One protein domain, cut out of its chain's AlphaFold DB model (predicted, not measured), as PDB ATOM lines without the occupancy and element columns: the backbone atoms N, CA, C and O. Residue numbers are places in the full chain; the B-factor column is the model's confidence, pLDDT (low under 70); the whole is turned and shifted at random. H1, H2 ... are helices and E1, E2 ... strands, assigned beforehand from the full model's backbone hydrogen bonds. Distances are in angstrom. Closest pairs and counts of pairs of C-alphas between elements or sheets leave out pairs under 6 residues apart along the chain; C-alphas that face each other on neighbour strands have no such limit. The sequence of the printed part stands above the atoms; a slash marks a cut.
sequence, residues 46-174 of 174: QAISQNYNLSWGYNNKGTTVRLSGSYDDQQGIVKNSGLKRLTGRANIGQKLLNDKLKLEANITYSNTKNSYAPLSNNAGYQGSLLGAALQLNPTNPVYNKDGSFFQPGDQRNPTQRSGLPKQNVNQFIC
ATOM      1  N   GLN A  46     359.379 -12.736 530.048       91.06
ATOM      2  CA  GLN A  46     358.304 -13.461 530.702       91.06
ATOM      3  C   GLN A  46     358.904 -14.579 531.565       91.06
ATOM      4  O   GLN A  46     359.568 -15.487 531.066       91.06
ATOM      5  N   ALA A  47     358.707 -14.480 532.876       89.81
ATOM      6  CA  ALA A  47     359.181 -15.464 533.835       89.81
ATOM      7  C   ALA A  47     358.185 -16.621 533.958       89.81
ATOM      8  O   ALA A  47     356.994 -16.403 534.173       89.81
ATOM      9  N   ILE A  48     358.683 -17.854 533.871       92.94
ATOM     10  CA  ILE A  48     357.902 -19.071 534.109       92.94
ATOM     11  C   ILE A  48     358.434 -19.754 535.368       92.94
ATOM     12  O   ILE A  48     359.647 -19.871 535.553       92.94
ATOM     13  N   SER A  49     357.521 -20.213 536.222       94.94
ATOM     14  CA  SER A  49     357.851 -21.019 537.398       94.94
ATOM     15  C   SER A  49     357.232 -22.403 537.271       94.94
ATOM     16  O   SER A  49     356.058 -22.526 536.927       94.94
ATOM     17  N   GLN A  50     358.019 -23.434 537.555       95.19
ATOM     18  CA  GLN A  50     357.593 -24.828 537.567       95.19
ATOM     19  C   GLN A  50     357.919 -25.431 538.928       95.19
ATOM     20  O   GLN A  50     359.006 -25.231 539.468       95.19
ATOM     21  N   ASN A  51     356.964 -26.170 539.479       96.69
ATOM     22  CA  ASN A  51     357.122 -26.852 540.748       96.69
ATOM     23  C   ASN A  51     356.522 -28.255 540.633       96.69
ATOM     24  O   ASN A  51     355.379 -28.421 540.208       96.69
ATOM     25  N   TYR A  52     357.309 -29.254 541.017       97.31
ATOM     26  CA  TYR A  52     356.896 -30.649 541.060       97.31
ATOM     27  C   TYR A  52     357.161 -31.191 542.451       97.31
ATOM     28  O   TYR A  52     358.283 -31.096 542.945       97.31
ATOM     29  N   ASN A  53     356.150 -31.796 543.066       97.00
ATOM     30  CA  ASN A  53     356.298 -32.468 544.349       97.00
ATOM     31  C   ASN A  53     355.799 -33.894 544.218       97.00
ATOM     32  O   ASN A  53     354.690 -34.134 543.741       97.00
ATOM     33  N   LEU A  54     356.602 -34.830 544.701       97.62
ATOM     34  CA  LEU A  54     356.215 -36.219 544.837       97.62
ATOM     35  C   LEU A  54     356.448 -36.645 546.277       97.62
ATOM     36  O   LEU A  54     357.477 -36.338 546.880       97.62
ATOM     37  N   SER A  55     355.492 -37.372 546.837       96.69
ATOM     38  CA  SER A  55     355.660 -37.964 548.153       96.69
ATOM     39  C   SER A  55     355.052 -39.346 548.207       96.69
ATOM     40  O   SER A  55     354.016 -39.603 547.598       96.69
ATOM     41  N   TRP A  56     355.706 -40.210 548.964       97.25
ATOM     42  CA  TRP A  56     355.271 -41.557 549.252       97.25
ATOM     43  C   TRP A  56     355.320 -41.778 550.759       97.25
ATOM     44  O   TRP A  56     356.236 -41.318 551.446       97.25
ATOM     45  N   GLY A  57     354.304 -42.455 551.278       96.00
ATOM     46  CA  GLY A  57     354.160 -42.719 552.698       96.00
ATOM     47  C   GLY A  57     353.775 -44.166 552.942       96.00
ATOM     48  O   GLY A  57     352.980 -44.740 552.203       96.00
ATOM     49  N   TYR A  58     354.320 -44.725 554.012       93.44
ATOM     50  CA  TYR A  58     353.974 -46.031 554.539       93.44
ATOM     51  C   TYR A  58     353.795 -45.926 556.050       93.44
ATOM     52  O   TYR A  58     354.602 -45.308 556.747       93.44
ATOM     53  N   ASN A  59     352.726 -46.521 556.561       94.44
ATOM     54  CA  ASN A  59     352.465 -46.594 557.989       94.44
ATOM     55  C   ASN A  59     351.905 -47.973 558.312       94.44
ATOM     56  O   ASN A  59     350.873 -48.362 557.767       94.44
ATOM     57  N   ASN A  60     352.587 -48.712 559.183       90.00
ATOM     58  CA  ASN A  60     352.121 -50.015 559.626       90.00
ATOM     59  C   ASN A  60     352.722 -50.390 560.983       90.00
ATOM     60  O   ASN A  60     353.923 -50.238 561.185       90.00
ATOM     61  N   LYS A  61     351.889 -50.929 561.885       85.31
ATOM     62  CA  LYS A  61     352.282 -51.553 563.168       85.31
ATOM     63  C   LYS A  61     353.407 -50.820 563.925       85.31
ATOM     64  O   LYS A  61     354.358 -51.437 564.391       85.31
ATOM     65  N   GLY A  62     353.292 -49.497 564.058       87.44
ATOM     66  CA  GLY A  62     354.245 -48.679 564.819       87.44
ATOM     67  C   GLY A  62     355.436 -48.141 564.017       87.44
ATOM     68  O   GLY A  62     356.185 -47.332 564.555       87.44
ATOM     69  N   THR A  63     355.588 -48.511 562.745       93.88
ATOM     70  CA  THR A  63     356.569 -47.930 561.818       93.88
ATOM     71  C   THR A  63     355.896 -46.921 560.894       93.88
ATOM     72  O   THR A  63     354.936 -47.255 560.197       93.88
ATOM     73  N   THR A  64     356.430 -45.705 560.830       95.81
ATOM     74  CA  THR A  64     356.051 -44.668 559.868       95.81
ATOM     75  C   THR A  64     357.248 -44.321 558.994       95.81
ATOM     76  O   THR A  64     358.340 -44.064 559.486       95.81
ATOM     77  N   VAL A  65     357.062 -44.299 557.680       96.56
ATOM     78  CA  VAL A  65     358.080 -43.858 556.723       96.56
ATOM     79  C   VAL A  65     357.425 -42.893 555.752       96.56
ATOM     80  O   VAL A  65     356.386 -43.193 555.171       96.56
ATOM     81  N   ARG A  66     358.037 -41.730 555.556       97.06
ATOM     82  CA  ARG A  66     357.634 -40.751 554.552       97.06
ATOM     83  C   ARG A  66     358.847 -40.334 553.747       97.06
ATOM     84  O   ARG A  66     359.790 -39.769 554.295       97.06
ATOM     85  N   LEU A  67     358.795 -40.580 552.449       97.06
ATOM     86  CA  LEU A  67     359.773 -40.099 551.486       97.06
ATOM     87  C   LEU A  67     359.119 -39.006 550.647       97.06
ATOM     88  O   LEU A  67     357.966 -39.120 550.239       97.06
ATOM     89  N   SER A  68     359.840 -37.925 550.394       97.50
ATOM     90  CA  SER A  68     359.360 -36.845 549.538       97.50
ATOM     91  C   SER A  68     360.499 -36.233 548.748       97.50
ATOM     92  O   SER A  68     361.627 -36.164 549.232       97.50
ATOM     93  N   GLY A  69     360.186 -35.794 547.537       97.44
ATOM     94  CA  GLY A  69     361.078 -35.046 546.673       97.44
ATOM     95  C   GLY A  69     360.346 -33.857 546.068       97.44
ATOM     96  O   GLY A  69     359.160 -33.958 545.746       97.44
ATOM     97  N   SER A  70     361.048 -32.739 545.914       97.31
ATOM     98  CA  SER A  70     360.544 -31.570 545.201       97.31
ATOM     99  C   SER A  70     361.569 -31.029 544.212       97.31
ATOM    100  O   SER A  70     362.772 -31.033 544.479       97.31
ATOM    101  N   TYR A  71     361.080 -30.554 543.071       97.19
ATOM    102  CA  TYR A  71     361.851 -29.802 542.091       97.19
ATOM    103  C   TYR A  71     361.185 -28.448 541.860       97.19
ATOM    104  O   TYR A  71     360.043 -28.387 541.409       97.19
ATOM    105  N   ASP A  72     361.917 -27.384 542.165       96.50
ATOM    106  CA  ASP A  72     361.546 -25.994 541.932       96.50
ATOM    107  C   ASP A  72     362.425 -25.419 540.811       96.50
ATOM    108  O   ASP A  72     363.652 -25.451 540.912       96.50
ATOM    109  N   ASP A  73     361.821 -24.846 539.771       95.31
ATOM    110  CA  ASP A  73     362.500 -24.029 538.757       95.31
ATOM    111  C   ASP A  73     361.743 -22.714 538.585       95.31
ATOM    112  O   ASP A  73     360.694 -22.657 537.946       95.31
ATOM    113  N   GLN A  74     362.263 -21.655 539.195       93.62
ATOM    114  CA  GLN A  74     361.681 -20.323 539.200       93.62
ATOM    115  C   GLN A  74     362.553 -19.384 538.373       93.62
ATOM    116  O   GLN A  74     363.641 -18.975 538.788       93.62
ATOM    117  N   GLN A  75     362.066 -18.983 537.204       92.44
ATOM    118  CA  GLN A  75     362.728 -17.946 536.425       92.44
ATOM    119  C   GLN A  75     362.471 -16.567 537.039       92.44
ATOM    120  O   GLN A  75     361.357 -16.255 537.448       92.44
ATOM    121  N   GLY A  76     363.496 -15.717 537.080       87.88
ATOM    122  CA  GLY A  76     363.316 -14.301 537.384       87.88
ATOM    123  C   GLY A  76     362.891 -13.498 536.152       87.88
ATOM    124  O   GLY A  76     363.176 -13.887 535.012       87.88
ATOM    125  N   ILE A  77     362.222 -12.367 536.403       87.88
ATOM    126  CA  ILE A  77     361.742 -11.424 535.374       87.88
ATOM    127  C   ILE A  77     362.921 -10.778 534.642       87.88
ATOM    128  O   ILE A  77     362.851 -10.537 533.444       87.88
ATOM    129  N   VAL A  78     364.042 -10.552 535.330       84.69
ATOM    130  CA  VAL A  78     365.287 -10.118 534.686       84.69
ATOM    131  C   VAL A  78     365.960 -11.329 534.046       84.69
ATOM    132  O   VAL A  78     366.135 -12.369 534.696       84.69
ATOM    133  N   LYS A  79     366.362 -11.217 532.777       83.00
ATOM    134  CA  LYS A  79     367.089 -12.281 532.073       83.00
ATOM    135  C   LYS A  79     368.305 -12.720 532.890       83.00
ATOM    136  O   LYS A  79     368.932 -11.915 533.583       83.00
ATOM    137  N   ASN A  80     368.594 -14.021 532.830       77.38
ATOM    138  CA  ASN A  80     369.665 -14.695 533.575       77.38
ATOM    139  C   ASN A  80     369.573 -14.609 535.111       77.38
ATOM    140  O   ASN A  80     370.515 -14.990 535.802       77.38
ATOM    141  N   SER A  81     368.422 -14.206 535.654       84.38
ATOM    142  CA  SER A  81     368.092 -14.421 537.064       84.38
ATOM    143  C   SER A  81     367.116 -15.583 537.241       84.38
ATOM    144  O   SER A  81     366.283 -15.854 536.368       84.38
ATOM    145  N   GLY A  82     367.218 -16.293 538.359       89.62
ATOM    146  CA  GLY A  82     366.321 -17.400 538.681       89.62
ATOM    147  C   GLY A  82     366.899 -18.376 539.695       89.62
ATOM    148  O   GLY A  82     368.105 -18.409 539.937       89.62
ATOM    149  N   LEU A  83     366.020 -19.198 540.251       91.81
ATOM    150  CA  LEU A  83     366.299 -20.177 541.287       91.81
ATOM    151  C   LEU A  83     365.937 -21.571 540.778       91.81
ATOM    152  O   LEU A  83     364.827 -21.787 540.305       91.81
ATOM    153  N   LYS A  84     366.845 -22.530 540.932       93.75
ATOM    154  CA  LYS A  84     366.545 -23.954 540.767       93.75
ATOM    155  C   LYS A  84     366.849 -24.676 542.061       93.75
ATOM    156  O   LYS A  84     367.964 -24.553 542.564       93.75
ATOM    157  N   ARG A  85     365.903 -25.437 542.597       95.19
ATOM    158  CA  ARG A  85     366.096 -26.184 543.838       95.19
ATOM    159  C   ARG A  85     365.575 -27.606 543.710       95.19
ATOM    160  O   ARG A  85     364.444 -27.825 543.300       95.19
ATOM    161  N   LEU A  86     366.407 -28.564 544.090       96.62
ATOM    162  CA  LEU A  86     366.035 -29.965 544.241       96.62
ATOM    163  C   LEU A  86     366.082 -30.308 545.728       96.62
ATOM    164  O   LEU A  86     367.138 -30.169 546.344       96.62
ATOM    165  N   THR A  87     364.972 -30.776 546.288       96.88
ATOM    166  CA  THR A  87     364.886 -31.176 547.697       96.88
ATOM    167  C   THR A  87     364.502 -32.642 547.798       96.88
ATOM    168  O   THR A  87     363.610 -33.101 547.092       96.88
ATOM    169  N   GLY A  88     365.149 -33.376 548.696       97.06
ATOM    170  CA  GLY A  88     364.770 -34.723 549.111       97.06
ATOM    171  C   GLY A  88     364.600 -34.767 550.624       97.06
ATOM    172  O   GLY A  88     365.392 -34.179 551.357       97.06
ATOM    173  N   ARG A  89     363.571 -35.453 551.115       97.06
ATOM    174  CA  ARG A  89     363.304 -35.590 552.549       97.06
ATOM    175  C   ARG A  89     362.823 -36.993 552.886       97.06
ATOM    176  O   ARG A  89     361.906 -37.501 552.243       97.06
ATOM    177  N   ALA A  90     363.412 -37.572 553.925       96.62
ATOM    178  CA  ALA A  90     363.046 -38.856 554.499       96.62
ATOM    179  C   ALA A  90     362.719 -38.681 555.984       96.62
ATOM    180  O   ALA A  90     363.526 -38.162 556.756       96.62
ATOM    181  N   ASN A  91     361.521 -39.085 556.394       96.69
ATOM    182  CA  ASN A  91     361.086 -39.053 557.786       96.69
ATOM    183  C   ASN A  91     360.708 -40.474 558.196       96.69
ATOM    184  O   ASN A  91     359.847 -41.085 557.564       96.69
ATOM    185  N   ILE A  92     361.380 -41.007 559.210       95.31
ATOM    186  CA  ILE A  92     361.205 -42.378 559.689       95.31
ATOM    187  C   ILE A  92     360.872 -42.309 561.173       95.31
ATOM    188  O   ILE A  92     361.600 -41.687 561.938       95.31
ATOM    189  N   GLY A  93     359.780 -42.944 561.574       96.00
ATOM    190  CA  GLY A  93     359.380 -43.119 562.959       96.00
ATOM    191  C   GLY A  93     359.217 -44.598 563.278       96.00
ATOM    192  O   GLY A  93     358.653 -45.353 562.491       96.00
ATOM    193  N   GLN A  94     359.696 -45.020 564.441       94.38
ATOM    194  CA  GLN A  94     359.564 -46.387 564.924       94.38
ATOM    195  C   GLN A  94     359.113 -46.368 566.378       94.38
ATOM    196  O   GLN A  94     359.790 -45.818 567.246       94.38
ATOM    197  N   LYS A  95     357.985 -47.014 566.655       94.50
ATOM    198  CA  LYS A  95     357.556 -47.345 568.009       94.50
ATOM    199  C   LYS A  95     358.065 -48.733 568.384       94.50
ATOM    200  O   LYS A  95     358.017 -49.670 567.587       94.50
ATOM    201  N   LEU A  96     358.575 -48.843 569.600       89.56
ATOM    202  CA  LEU A  96     359.172 -50.034 570.191       89.56
ATOM    203  C   LEU A  96     358.600 -50.234 571.600       89.56
ATOM    204  O   LEU A  96     358.035 -49.315 572.196       89.56
ATOM    205  N   LEU A  97     358.778 -51.440 572.148       89.81
ATOM    206  CA  LEU A  97     358.416 -51.779 573.532       89.81
ATOM    207  C   LEU A  97     356.931 -51.514 573.870       89.81
ATOM    208  O   LEU A  97     356.634 -50.948 574.920       89.81
ATOM    209  N   ASN A  98     355.997 -51.914 572.995       85.25
ATOM    210  CA  ASN A  98     354.556 -51.630 573.127       85.25
ATOM    211  C   ASN A  98     354.278 -50.132 573.334       85.25
ATOM    212  O   ASN A  98     353.682 -49.734 574.334       85.25
ATOM    213  N   ASP A  99     354.765 -49.310 572.404       86.25
ATOM    214  CA  ASP A  99     354.620 -47.848 572.390       86.25
ATOM    215  C   ASP A  99     355.308 -47.097 573.548       86.25
ATOM    216  O   ASP A  99     355.160 -45.881 573.662       86.25
ATOM    217  N   LYS A 100     356.121 -47.773 574.371       90.12
ATOM    218  CA  LYS A 100     356.875 -47.135 575.468       90.12
ATOM    219  C   LYS A 100     358.149 -46.424 575.010       90.12
ATOM    220  O   LYS A 100     358.685 -45.611 575.757       90.12
ATOM    221  N   LEU A 101     358.643 -46.725 573.809       90.44
ATOM    222  CA  LEU A 101     359.802 -46.065 573.208       90.44
ATOM    223  C   LEU A 101     359.480 -45.655 571.770       90.44
ATOM    224  O   LEU A 101     358.970 -46.458 570.992       90.44
ATOM    225  N   LYS A 102     359.805 -44.412 571.408       92.56
ATOM    226  CA  LYS A 102     359.619 -43.867 570.062       92.56
ATOM    227  C   LYS A 102     360.938 -43.300 569.554       92.56
ATOM    228  O   LYS A 102     361.532 -42.448 570.205       92.56
ATOM    229  N   LEU A 103     361.371 -43.769 568.391       93.88
ATOM    230  CA  LEU A 103     362.538 -43.267 567.675       93.88
ATOM    231  C   LEU A 103     362.069 -42.520 566.432       93.88
ATOM    232  O   LEU A 103     361.191 -43.009 565.721       93.88
ATOM    233  N   GLU A 104     362.649 -41.355 566.167       94.25
ATOM    234  CA  GLU A 104     362.369 -40.561 564.972       94.25
ATOM    235  C   GLU A 104     363.676 -40.109 564.324       94.25
ATOM    236  O   GLU A 104     364.599 -39.675 565.008       94.25
ATOM    237  N   ALA A 105     363.737 -40.194 562.999       94.44
ATOM    238  CA  ALA A 105     364.838 -39.709 562.181       94.44
ATOM    239  C   ALA A 105     364.286 -38.840 561.045       94.44
ATOM    240  O   ALA A 105     363.323 -39.223 560.372       94.44
ATOM    241  N   ASN A 106     364.889 -37.669 560.824       94.94
ATOM    242  CA  ASN A 106     364.413 -36.681 559.857       94.94
ATOM    243  C   ASN A 106     365.555 -36.167 558.983       94.94
ATOM    244  O   ASN A 106     366.168 -35.151 559.271       94.94
ATOM    245  N   ILE A 107     365.775 -36.814 557.847       95.62
ATOM    246  CA  ILE A 107     366.846 -36.440 556.928       95.62
ATOM    247  C   ILE A 107     366.276 -35.535 555.838       95.62
ATOM    248  O   ILE A 107     365.263 -35.857 555.216       95.62
ATOM    249  N   THR A 108     366.930 -34.405 555.588       95.56
ATOM    250  CA  THR A 108     366.613 -33.485 554.494       95.56
ATOM    251  C   THR A 108     367.880 -33.123 553.729       95.56
ATOM    252  O   THR A 108     368.889 -32.721 554.303       95.56
ATOM    253  N   TYR A 109     367.807 -33.215 552.408       94.88
ATOM    254  CA  TYR A 109     368.828 -32.745 551.487       94.88
ATOM    255  C   TYR A 109     368.229 -31.704 550.548       94.88
ATOM    256  O   TYR A 109     367.137 -31.901 550.020       94.88
ATOM    257  N   SER A 110     368.948 -30.611 550.319       94.00
ATOM    258  CA  SER A 110     368.571 -29.568 549.372       94.00
ATOM    259  C   SER A 110     369.777 -29.147 548.540       94.00
ATOM    260  O   SER A 110     370.829 -28.790 549.068       94.00
ATOM    261  N   ASN A 111     369.603 -29.137 547.223       93.81
ATOM    262  CA  ASN A 111     370.536 -28.559 546.268       93.81
ATOM    263  C   ASN A 111     369.898 -27.318 545.653       93.81
ATOM    264  O   ASN A 111     368.900 -27.434 544.944       93.81
ATOM    265  N   THR A 112     370.471 -26.149 545.905       91.81
ATOM    266  CA  THR A 112     369.945 -24.872 545.432       91.81
ATOM    267  C   THR A 112     370.954 -24.216 544.500       91.81
ATOM    268  O   THR A 112     372.103 -23.987 544.868       91.81
ATOM    269  N   LYS A 113     370.519 -23.860 543.296       88.75
ATOM    270  CA  LYS A 113     371.280 -23.068 542.332       88.75
ATOM    271  C   LYS A 113     370.577 -21.739 542.148       88.75
ATOM    272  O   LYS A 113     369.452 -21.707 541.654       88.75
ATOM    273  N   ASN A 114     371.232 -20.657 542.535       82.75
ATOM    274  CA  ASN A 114     370.680 -19.321 542.406       82.75
ATOM    275  C   ASN A 114     371.482 -18.495 541.401       82.75
ATOM    276  O   ASN A 114     372.713 -18.510 541.399       82.75
ATOM    277  N   SER A 115     370.769 -17.783 540.539       82.31
ATOM    278  CA  SER A 115     371.334 -16.860 539.559       82.31
ATOM    279  C   SER A 115     370.784 -15.475 539.859       82.31
ATOM    280  O   SER A 115     369.570 -15.262 539.833       82.31
ATOM    281  N   TYR A 116     371.676 -14.535 540.150       70.44
ATOM    282  CA  TYR A 116     371.306 -13.167 540.478       70.44
ATOM    283  C   TYR A 116     371.547 -12.264 539.279       70.44
ATOM    284  O   TYR A 116     372.631 -12.261 538.696       70.44
ATOM    285  N   ALA A 117     370.553 -11.442 538.955       65.94
ATOM    286  CA  ALA A 117     370.811 -10.290 538.113       65.94
ATOM    287  C   ALA A 117     371.628  -9.262 538.918       65.94
ATOM    288  O   ALA A 117     371.349  -9.058 540.104       65.94
ATOM    289  N   PRO A 118     372.600  -8.574 538.300       60.56
ATOM    290  CA  PRO A 118     373.267  -7.434 538.914       60.56
ATOM    291  C   PRO A 118     372.314  -6.246 539.017       60.56
ATOM    292  O   PRO A 118     372.366  -5.302 538.235       60.56
ATOM    293  N   LEU A 119     371.453  -6.292 540.023       56.50
ATOM    294  CA  LEU A 119     370.591  -5.188 540.435       56.50
ATOM    295  C   LEU A 119     371.279  -4.297 541.479       56.50
ATOM    296  O   LEU A 119     370.623  -3.518 542.159       56.50
ATOM    297  N   SER A 120     372.602  -4.426 541.634       53.03
ATOM    298  CA  SER A 120     373.378  -3.613 542.567       53.03
ATOM    299  C   SER A 120     373.193  -2.127 542.249       53.03
ATOM    300  O   SER A 120     373.456  -1.674 541.135       53.03
ATOM    301  N   ASN A 121     372.785  -1.389 543.279       46.94
ATOM    302  CA  ASN A 121     372.681   0.066 543.316       46.94
ATOM    303  C   ASN A 121     374.048   0.749 543.511       46.94
ATOM    304  O   ASN A 121     374.086   1.908 543.918       46.94
ATOM    305  N   ASN A 122     375.175   0.056 543.281       42.59
ATOM    306  CA  ASN A 122     376.486   0.688 543.398       42.59
ATOM    307  C   ASN A 122     376.575   1.832 542.386       42.59
ATOM    308  O   ASN A 122     376.754   1.612 541.187       42.59
ATOM    309  N   ALA A 123     376.476   3.046 542.923       38.09
ATOM    310  CA  ALA A 123     376.677   4.339 542.288       38.09
ATOM    311  C   ALA A 123     378.149   4.548 541.877       38.09
ATOM    312  O   ALA A 123     378.779   5.541 542.219       38.09
ATOM    313  N   GLY A 124     378.729   3.563 541.194       51.47
ATOM    314  CA  GLY A 124     380.001   3.679 540.494       51.47
ATOM    315  C   GLY A 124     379.784   3.591 538.986       51.47
ATOM    316  O   GLY A 124     378.689   3.269 538.524       51.47
ATOM    317  N   TYR A 125     380.862   3.786 538.224       47.06
ATOM    318  CA  TYR A 125     380.955   3.726 536.751       47.06
ATOM    319  C   TYR A 125     380.311   2.482 536.082       47.06
ATOM    320  O   TYR A 125     380.182   2.406 534.867       47.06
ATOM    321  N   GLN A 126     379.887   1.474 536.854       47.81
ATOM    322  CA  GLN A 126     379.203   0.278 536.350       47.81
ATOM    323  C   GLN A 126     377.676   0.419 536.192       47.81
ATOM    324  O   GLN A 126     377.068  -0.477 535.602       47.81
ATOM    325  N   GLY A 127     377.070   1.510 536.685       54.56
ATOM    326  CA  GLY A 127     375.650   1.849 536.513       54.56
ATOM    327  C   GLY A 127     374.664   0.884 537.189       54.56
ATOM    328  O   GLY A 127     375.032  -0.196 537.642       54.56
ATOM    329  N   SER A 128     373.383   1.251 537.258       67.94
ATOM    330  CA  SER A 128     372.286   0.318 537.577       67.94
ATOM    331  C   SER A 128     371.826  -0.352 536.279       67.94
ATOM    332  O   SER A 128     371.640   0.351 535.291       67.94
ATOM    333  N   LEU A 129     371.628  -1.680 536.252       71.94
ATOM    334  CA  LEU A 129     371.096  -2.382 535.065       71.94
ATOM    335  C   LEU A 129     369.783  -1.743 534.583       71.94
ATOM    336  O   LEU A 129     369.580  -1.554 533.386       71.94
ATOM    337  N   LEU A 130     368.930  -1.367 535.536       75.56
ATOM    338  CA  LEU A 130     367.669  -0.691 535.263       75.56
ATOM    339  C   LEU A 130     367.889   0.759 534.817       75.56
ATOM    340  O   LEU A 130     367.264   1.203 533.863       75.56
ATOM    341  N   GLY A 131     368.814   1.477 535.461       73.81
ATOM    342  CA  GLY A 131     369.170   2.842 535.063       73.81
ATOM    343  C   GLY A 131     369.700   2.917 533.629       73.81
ATOM    344  O   GLY A 131     369.267   3.771 532.864       73.81
ATOM    345  N   ALA A 132     370.562   1.977 533.235       74.88
ATOM    346  CA  ALA A 132     371.077   1.882 531.873       74.88
ATOM    347  C   ALA A 132     369.955   1.597 530.862       74.88
ATOM    348  O   ALA A 132     369.875   2.271 529.842       74.88
ATOM    349  N   ALA A 133     369.047   0.663 531.160       77.38
ATOM    350  CA  ALA A 133     367.931   0.349 530.266       77.38
ATOM    351  C   ALA A 133     366.909   1.494 530.114       77.38
ATOM    352  O   ALA A 133     366.217   1.550 529.103       77.38
ATOM    353  N   LEU A 134     366.813   2.398 531.094       79.12
ATOM    354  CA  LEU A 134     365.938   3.576 531.028       79.12
ATOM    355  C   LEU A 134     366.590   4.784 530.339       79.12
ATOM    356  O   LEU A 134     365.876   5.602 529.769       79.12
ATOM    357  N   GLN A 135     367.916   4.922 530.425       77.12
ATOM    358  CA  GLN A 135     368.643   6.095 529.918       77.12
ATOM    359  C   GLN A 135     369.229   5.895 528.520       77.12
ATOM    360  O   GLN A 135     369.490   6.879 527.830       77.12
ATOM    361  N   LEU A 136     369.472   4.649 528.108       80.38
ATOM    362  CA  LEU A 136     370.071   4.374 526.810       80.38
ATOM    363  C   LEU A 136     369.141   4.777 525.673       80.38
ATOM    364  O   LEU A 136     367.947   4.479 525.669       80.38
ATOM    365  N   ASN A 137     369.741   5.408 524.670       83.94
ATOM    366  CA  ASN A 137     369.038   5.815 523.471       83.94
ATOM    367  C   ASN A 137     368.470   4.574 522.741       83.94
ATOM    368  O   ASN A 137     369.239   3.663 522.406       83.94
ATOM    369  N   PRO A 138     367.149   4.501 522.494       85.50
ATOM    370  CA  PRO A 138     366.524   3.384 521.787       85.50
ATOM    371  C   PRO A 138     366.934   3.288 520.312       85.50
ATOM    372  O   PRO A 138     366.732   2.239 519.709       85.50
ATOM    373  N   THR A 139     367.555   4.316 519.723       86.44
ATOM    374  CA  THR A 139     368.106   4.219 518.363       86.44
ATOM    375  C   THR A 139     369.438   3.480 518.295       86.44
ATOM    376  O   THR A 139     369.956   3.241 517.208       86.44
ATOM    377  N   ASN A 140     370.039   3.151 519.441       86.75
ATOM    378  CA  ASN A 140     371.312   2.443 519.500       86.75
ATOM    379  C   ASN A 140     371.116   0.951 519.200       86.75
ATOM    380  O   ASN A 140     370.194   0.341 519.752       86.75
ATOM    381  N   PRO A 141     371.983   0.318 518.393       86.12
ATOM    382  CA  PRO A 141     371.924  -1.124 518.190       86.12
ATOM    383  C   PRO A 141     372.348  -1.876 519.461       86.12
ATOM    384  O   PRO A 141     373.107  -1.366 520.282       86.12
ATOM    385  N   VAL A 142     371.889  -3.123 519.621       84.19
ATOM    386  CA  VAL A 142     372.344  -3.994 520.726       84.19
ATOM    387  C   VAL A 142     373.777  -4.486 520.483       84.19
ATOM    388  O   VAL A 142     374.570  -4.581 521.422       84.19
ATOM    389  N   TYR A 143     374.127  -4.762 519.226       85.19
ATOM    390  CA  TYR A 143     375.419  -5.308 518.816       85.19
ATOM    391  C   TYR A 143     376.039  -4.469 517.695       85.19
ATOM    392  O   TYR A 143     375.335  -3.925 516.845       85.19
ATOM    393  N   ASN A 144     377.366  -4.403 517.681       84.88
ATOM    394  CA  ASN A 144     378.151  -3.927 516.552       84.88
ATOM    395  C   ASN A 144     378.093  -4.937 515.391       84.88
ATOM    396  O   ASN A 144     377.711  -6.095 515.564       84.88
ATOM    397  N   LYS A 145     378.533  -4.522 514.194       83.00
ATOM    398  CA  LYS A 145     378.573  -5.391 512.998       83.00
ATOM    399  C   LYS A 145     379.474  -6.624 513.158       83.00
ATOM    400  O   LYS A 145     379.274  -7.610 512.460       83.00
ATOM    401  N   ASP A 146     380.451  -6.564 514.058       80.12
ATOM    402  CA  ASP A 146     381.365  -7.661 514.394       80.12
ATOM    403  C   ASP A 146     380.801  -8.623 515.463       80.12
ATOM    404  O   ASP A 146     381.464  -9.588 515.837       80.12
ATOM    405  N   GLY A 147     379.583  -8.373 515.964       77.06
ATOM    406  CA  GLY A 147     378.928  -9.170 517.004       77.06
ATOM    407  C   GLY A 147     379.322  -8.801 518.438       77.06
ATOM    408  O   GLY A 147     378.771  -9.370 519.383       77.06
ATOM    409  N   SER A 148     380.231  -7.841 518.637       82.56
ATOM    410  CA  SER A 148     380.525  -7.296 519.965       82.56
ATOM    411  C   SER A 148     379.367  -6.427 520.483       82.56
ATOM    412  O   SER A 148     378.548  -5.930 519.709       82.56
ATOM    413  N   PHE A 149     379.251  -6.246 521.802       80.19
ATOM    414  CA  PHE A 149     378.214  -5.377 522.374       80.19
ATOM    415  C   PHE A 149     378.469  -3.914 522.001       80.19
ATOM    416  O   PHE A 149     379.563  -3.400 522.229       80.19
ATOM    417  N   PHE A 150     377.443  -3.226 521.497       80.94
ATOM    418  CA  PHE A 150     377.526  -1.788 521.243       80.94
ATOM    419  C   PHE A 150     377.613  -1.026 522.575       80.94
ATOM    420  O   PHE A 150     376.774  -1.236 523.455       80.94
ATOM    421  N   GLN A 151     378.616  -0.159 522.730       77.12
ATOM    422  CA  GLN A 151     378.849   0.650 523.931       77.12
ATOM    423  C   GLN A 151     378.937   2.137 523.545       77.12
ATOM    424  O   GLN A 151     379.937   2.553 522.958       77.12
ATOM    425  N   PRO A 152     377.905   2.948 523.835       69.94
ATOM    426  CA  PRO A 152     377.948   4.385 523.589       69.94
ATOM    427  C   PRO A 152     378.720   5.102 524.709       69.94
ATOM    428  O   PRO A 152     378.170   5.417 525.766       69.94
ATOM    429  N   GLY A 153     380.006   5.370 524.468       74.38
ATOM    430  CA  GLY A 153     380.878   6.069 525.417       74.38
ATOM    431  C   GLY A 153     381.032   5.301 526.733       74.38
ATOM    432  O   GLY A 153     381.351   4.116 526.730       74.38
ATOM    433  N   ASP A 154     380.770   5.971 527.856       66.75
ATOM    434  CA  ASP A 154     380.851   5.374 529.197       66.75
ATOM    435  C   ASP A 154     379.619   4.532 529.575       66.75
ATOM    436  O   ASP A 154     379.620   3.835 530.596       66.75
ATOM    437  N   GLN A 155     378.544   4.572 528.776       67.88
ATOM    438  CA  GLN A 155     377.350   3.785 529.061       67.88
ATOM    439  C   GLN A 155     377.532   2.338 528.607       67.88
ATOM    440  O   GLN A 155     377.705   2.024 527.429       67.88
ATOM    441  N   ARG A 156     377.454   1.414 529.566       71.44
ATOM    442  CA  ARG A 156     377.546  -0.019 529.288       71.44
ATOM    443  C   ARG A 156     376.231  -0.564 528.757       71.44
ATOM    444  O   ARG A 156     375.164  -0.289 529.300       71.44
ATOM    445  N   ASN A 157     376.341  -1.443 527.769       71.56
ATOM    446  CA  ASN A 157     375.213  -2.198 527.257       71.56
ATOM    447  C   ASN A 157     374.598  -3.082 528.364       71.56
ATOM    448  O   ASN A 157     375.300  -3.928 528.932       71.56
ATOM    449  N   PRO A 158     373.301  -2.944 528.677       72.31
ATOM    450  CA  PRO A 158     372.675  -3.663 529.776       72.31
ATOM    451  C   PRO A 158     372.582  -5.170 529.503       72.31
ATOM    452  O   PRO A 158     372.593  -5.969 530.442       72.31
ATOM    453  N   THR A 159     372.584  -5.589 528.233       71.56
ATOM    454  CA  THR A 159     372.553  -7.013 527.858       71.56
ATOM    455  C   THR A 159     373.845  -7.748 528.210       71.56
ATOM    456  O   THR A 159     373.796  -8.909 528.621       71.56
ATOM    457  N   GLN A 160     374.992  -7.061 528.179       67.69
ATOM    458  CA  GLN A 160     376.291  -7.622 528.560       67.69
ATOM    459  C   GLN A 160     376.324  -8.052 530.035       67.69
ATOM    460  O   GLN A 160     376.966  -9.036 530.397       67.69
ATOM    461  N   ARG A 161     375.617  -7.325 530.910       61.16
ATOM    462  CA  ARG A 161     375.670  -7.540 532.363       61.16
ATOM    463  C   ARG A 161     374.760  -8.664 532.850       61.16
ATOM    464  O   ARG A 161     374.918  -9.135 533.971       61.16
ATOM    465  N   SER A 162     373.820  -9.111 532.024       56.88
ATOM    466  CA  SER A 162     372.900 -10.181 532.394       56.88
ATOM    467  C   SER A 162     373.646 -11.506 532.677       56.88
ATOM    468  O   SER A 162     373.155 -12.317 533.441       56.88
ATOM    469  N   GLY A 163     374.856 -11.750 532.161       52.50
ATOM    470  CA  GLY A 163     375.563 -13.046 532.271       52.50
ATOM    471  C   GLY A 163     376.307 -13.386 533.584       52.50
ATOM    472  O   GLY A 163     377.265 -14.152 533.531       52.50
ATOM    473  N   LEU A 164     375.945 -12.822 534.741       54.22
ATOM    474  CA  LEU A 164     376.705 -12.958 536.003       54.22
ATOM    475  C   LEU A 164     376.668 -14.360 536.675       54.22
ATOM    476  O   LEU A 164     375.807 -15.182 536.353       54.22
ATOM    477  N   PRO A 165     377.622 -14.668 537.592       52.28
ATOM    478  CA  PRO A 165     377.900 -16.035 538.039       52.28
ATOM    479  C   PRO A 165     376.763 -16.679 538.838       52.28
ATOM    480  O   PRO A 165     376.138 -16.071 539.707       52.28
ATOM    481  N   LYS A 166     376.550 -17.969 538.567       59.47
ATOM    482  CA  LYS A 166     375.597 -18.838 539.265       59.47
ATOM    483  C   LYS A 166     376.206 -19.297 540.588       59.47
ATOM    484  O   LYS A 166     377.312 -19.833 540.593       59.47
ATOM    485  N   GLN A 167     375.486 -19.134 541.692       62.50
ATOM    486  CA  GLN A 167     375.885 -19.675 542.989       62.50
ATOM    487  C   GLN A 167     375.206 -21.024 543.223       62.50
ATOM    488  O   GLN A 167     373.985 -21.137 543.117       62.50
ATOM    489  N   ASN A 168     375.997 -22.042 543.559       69.50
ATOM    490  CA  ASN A 168     375.495 -23.351 543.966       69.50
ATOM    491  C   ASN A 168     375.654 -23.490 545.483       69.50
ATOM    492  O   ASN A 168     376.757 -23.339 546.004       69.50
ATOM    493  N   VAL A 169     374.563 -23.804 546.173       75.88
ATOM    494  CA  VAL A 169     374.518 -24.049 547.615       75.88
ATOM    495  C   VAL A 169     373.942 -25.441 547.845       75.88
ATOM    496  O   VAL A 169     372.818 -25.735 547.437       75.88
ATOM    497  N   ASN A 170     374.708 -26.297 548.517       76.62
ATOM    498  CA  ASN A 170     374.281 -27.638 548.903       76.62
ATOM    499  C   ASN A 170     374.076 -27.653 550.418       76.62
ATOM    500  O   ASN A 170     374.993 -27.302 551.157       76.62
ATOM    501  N   GLN A 171     372.899 -28.065 550.880       74.25
ATOM    502  CA  GLN A 171     372.558 -28.104 552.297       74.25
ATOM    503  C   GLN A 171     372.043 -29.493 552.676       74.25
ATOM    504  O   GLN A 171     371.119 -30.019 552.055       74.25
ATOM    505  N   PHE A 172     372.641 -30.075 553.711       73.44
ATOM    506  CA  PHE A 172     372.221 -31.330 554.330       73.44
ATOM    507  C   PHE A 172     371.817 -31.041 555.779       73.44
ATOM    508  O   PHE A 172     372.533 -30.327 556.479       73.44
ATOM    509  N   ILE A 173     370.667 -31.559 556.212       72.62
ATOM    510  CA  ILE A 173     370.136 -31.418 557.575       72.62
ATOM    511  C   ILE A 173     369.673 -32.807 558.033       72.62
ATOM    512  O   ILE A 173     368.914 -33.456 557.311       72.62
ATOM    513  N   CYS A 174     370.141 -33.258 559.199       59.78
ATOM    514  CA  CYS A 174     369.833 -34.564 559.798       59.78
ATOM    515  C   CYS A 174     368.998 -34.421 561.073       59.78
ATOM    516  O   CYS A 174     369.121 -33.359 561.726       59.78
TER     517      CYS A 174
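AT A GLANCE: This is residues 46 to 174 of the 174 residues of the protein "TonB-linked outer membrane protein SusC/RagA" of Chitinophagaceae bacterium (UniProt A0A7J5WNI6). The model is a long, narrow ribbon of five strands side by side, E1 to E5, continued at one end by a head that is mostly loops, with two short helices, H1 and H2, in it. E1 to E4 run back and forth along the ribbon, and the shorter E5 comes back from the head to line the edge beside E4; neither helix covers a face of the sheet. The printed part has 129 residues, with the named elements in the order E1, E2, E3, E4, H1, H2, E5; the sheet's order is E1, E2, E3, E4, E5, all antiparallel, and the class is mostly strand. The whole is extended, a rod with a radius of gyration of the C-alphas of 24.3 A and spans of 79 by 26 by 23 A.

HOW THE PARTS SIT: E1, residues 49 to 60, and E2, residues 63 to 75, form a hairpin, antiparallel at 178 degrees, with N 50 and O 73 2.8 A apart, within hydrogen-bond range. E2 and E3, residues 82 to 96, form a hairpin at 174 degrees, with N 72 and O 85 at 2.8 A. E3 and E4, residues 101 to 115, form a third hairpin at 174 degrees, with N 96 and O 101 at 2.8 A. E1 to E4 make a meander, each strand the antiparallel neighbour of the one before. E5, residues 166 to 173, is antiparallel to E4 at 177 degrees; its C-alphas face those of residues 108 to 115, and N 110 and O 171 are 2.8 A apart. E1 and E5 are the edge strands. The sheet is twisted, its C-alphas lying up to 4.5 A off its best plane. H1, residues 129 to 135, and H2, residues 158 to 161, touch, their closest C-alphas being those of Leu 129 and Pro 158, 5.7 A apart. Neither helix is on the sheet. In H1 every O i to N i+4 pair is within hydrogen-bond range; H2 is too short for such a pair.

IN THESE COORDINATES: E1 begins at C-alpha 49, (357.851, -21.019, 537.398), and is 37.0 A long. E2 measures 39.8 A, E3 45.9 A and E4 46.0 A, ending at C-alpha 115, (371.334, -16.860, 539.559). H1 measures 10.2 A and H2 5.5 A. E5, 22.9 A long, ends at C-alpha 173, (370.136, -31.418, 557.575).

THE WHOLE: The two C-alphas farthest apart, those of Asn 98 and Lys 145, are 79.6 A from each other. The printed part has no cut and ends at the chain's last residue, 174. The links E4 to H1, residues 116 to 128, and H1 to H2, residues 136 to 157, are long. The mean pLDDT of the printed part is 82.1; 25 residues are under 70, among them 117 to 128 and 160 to 168.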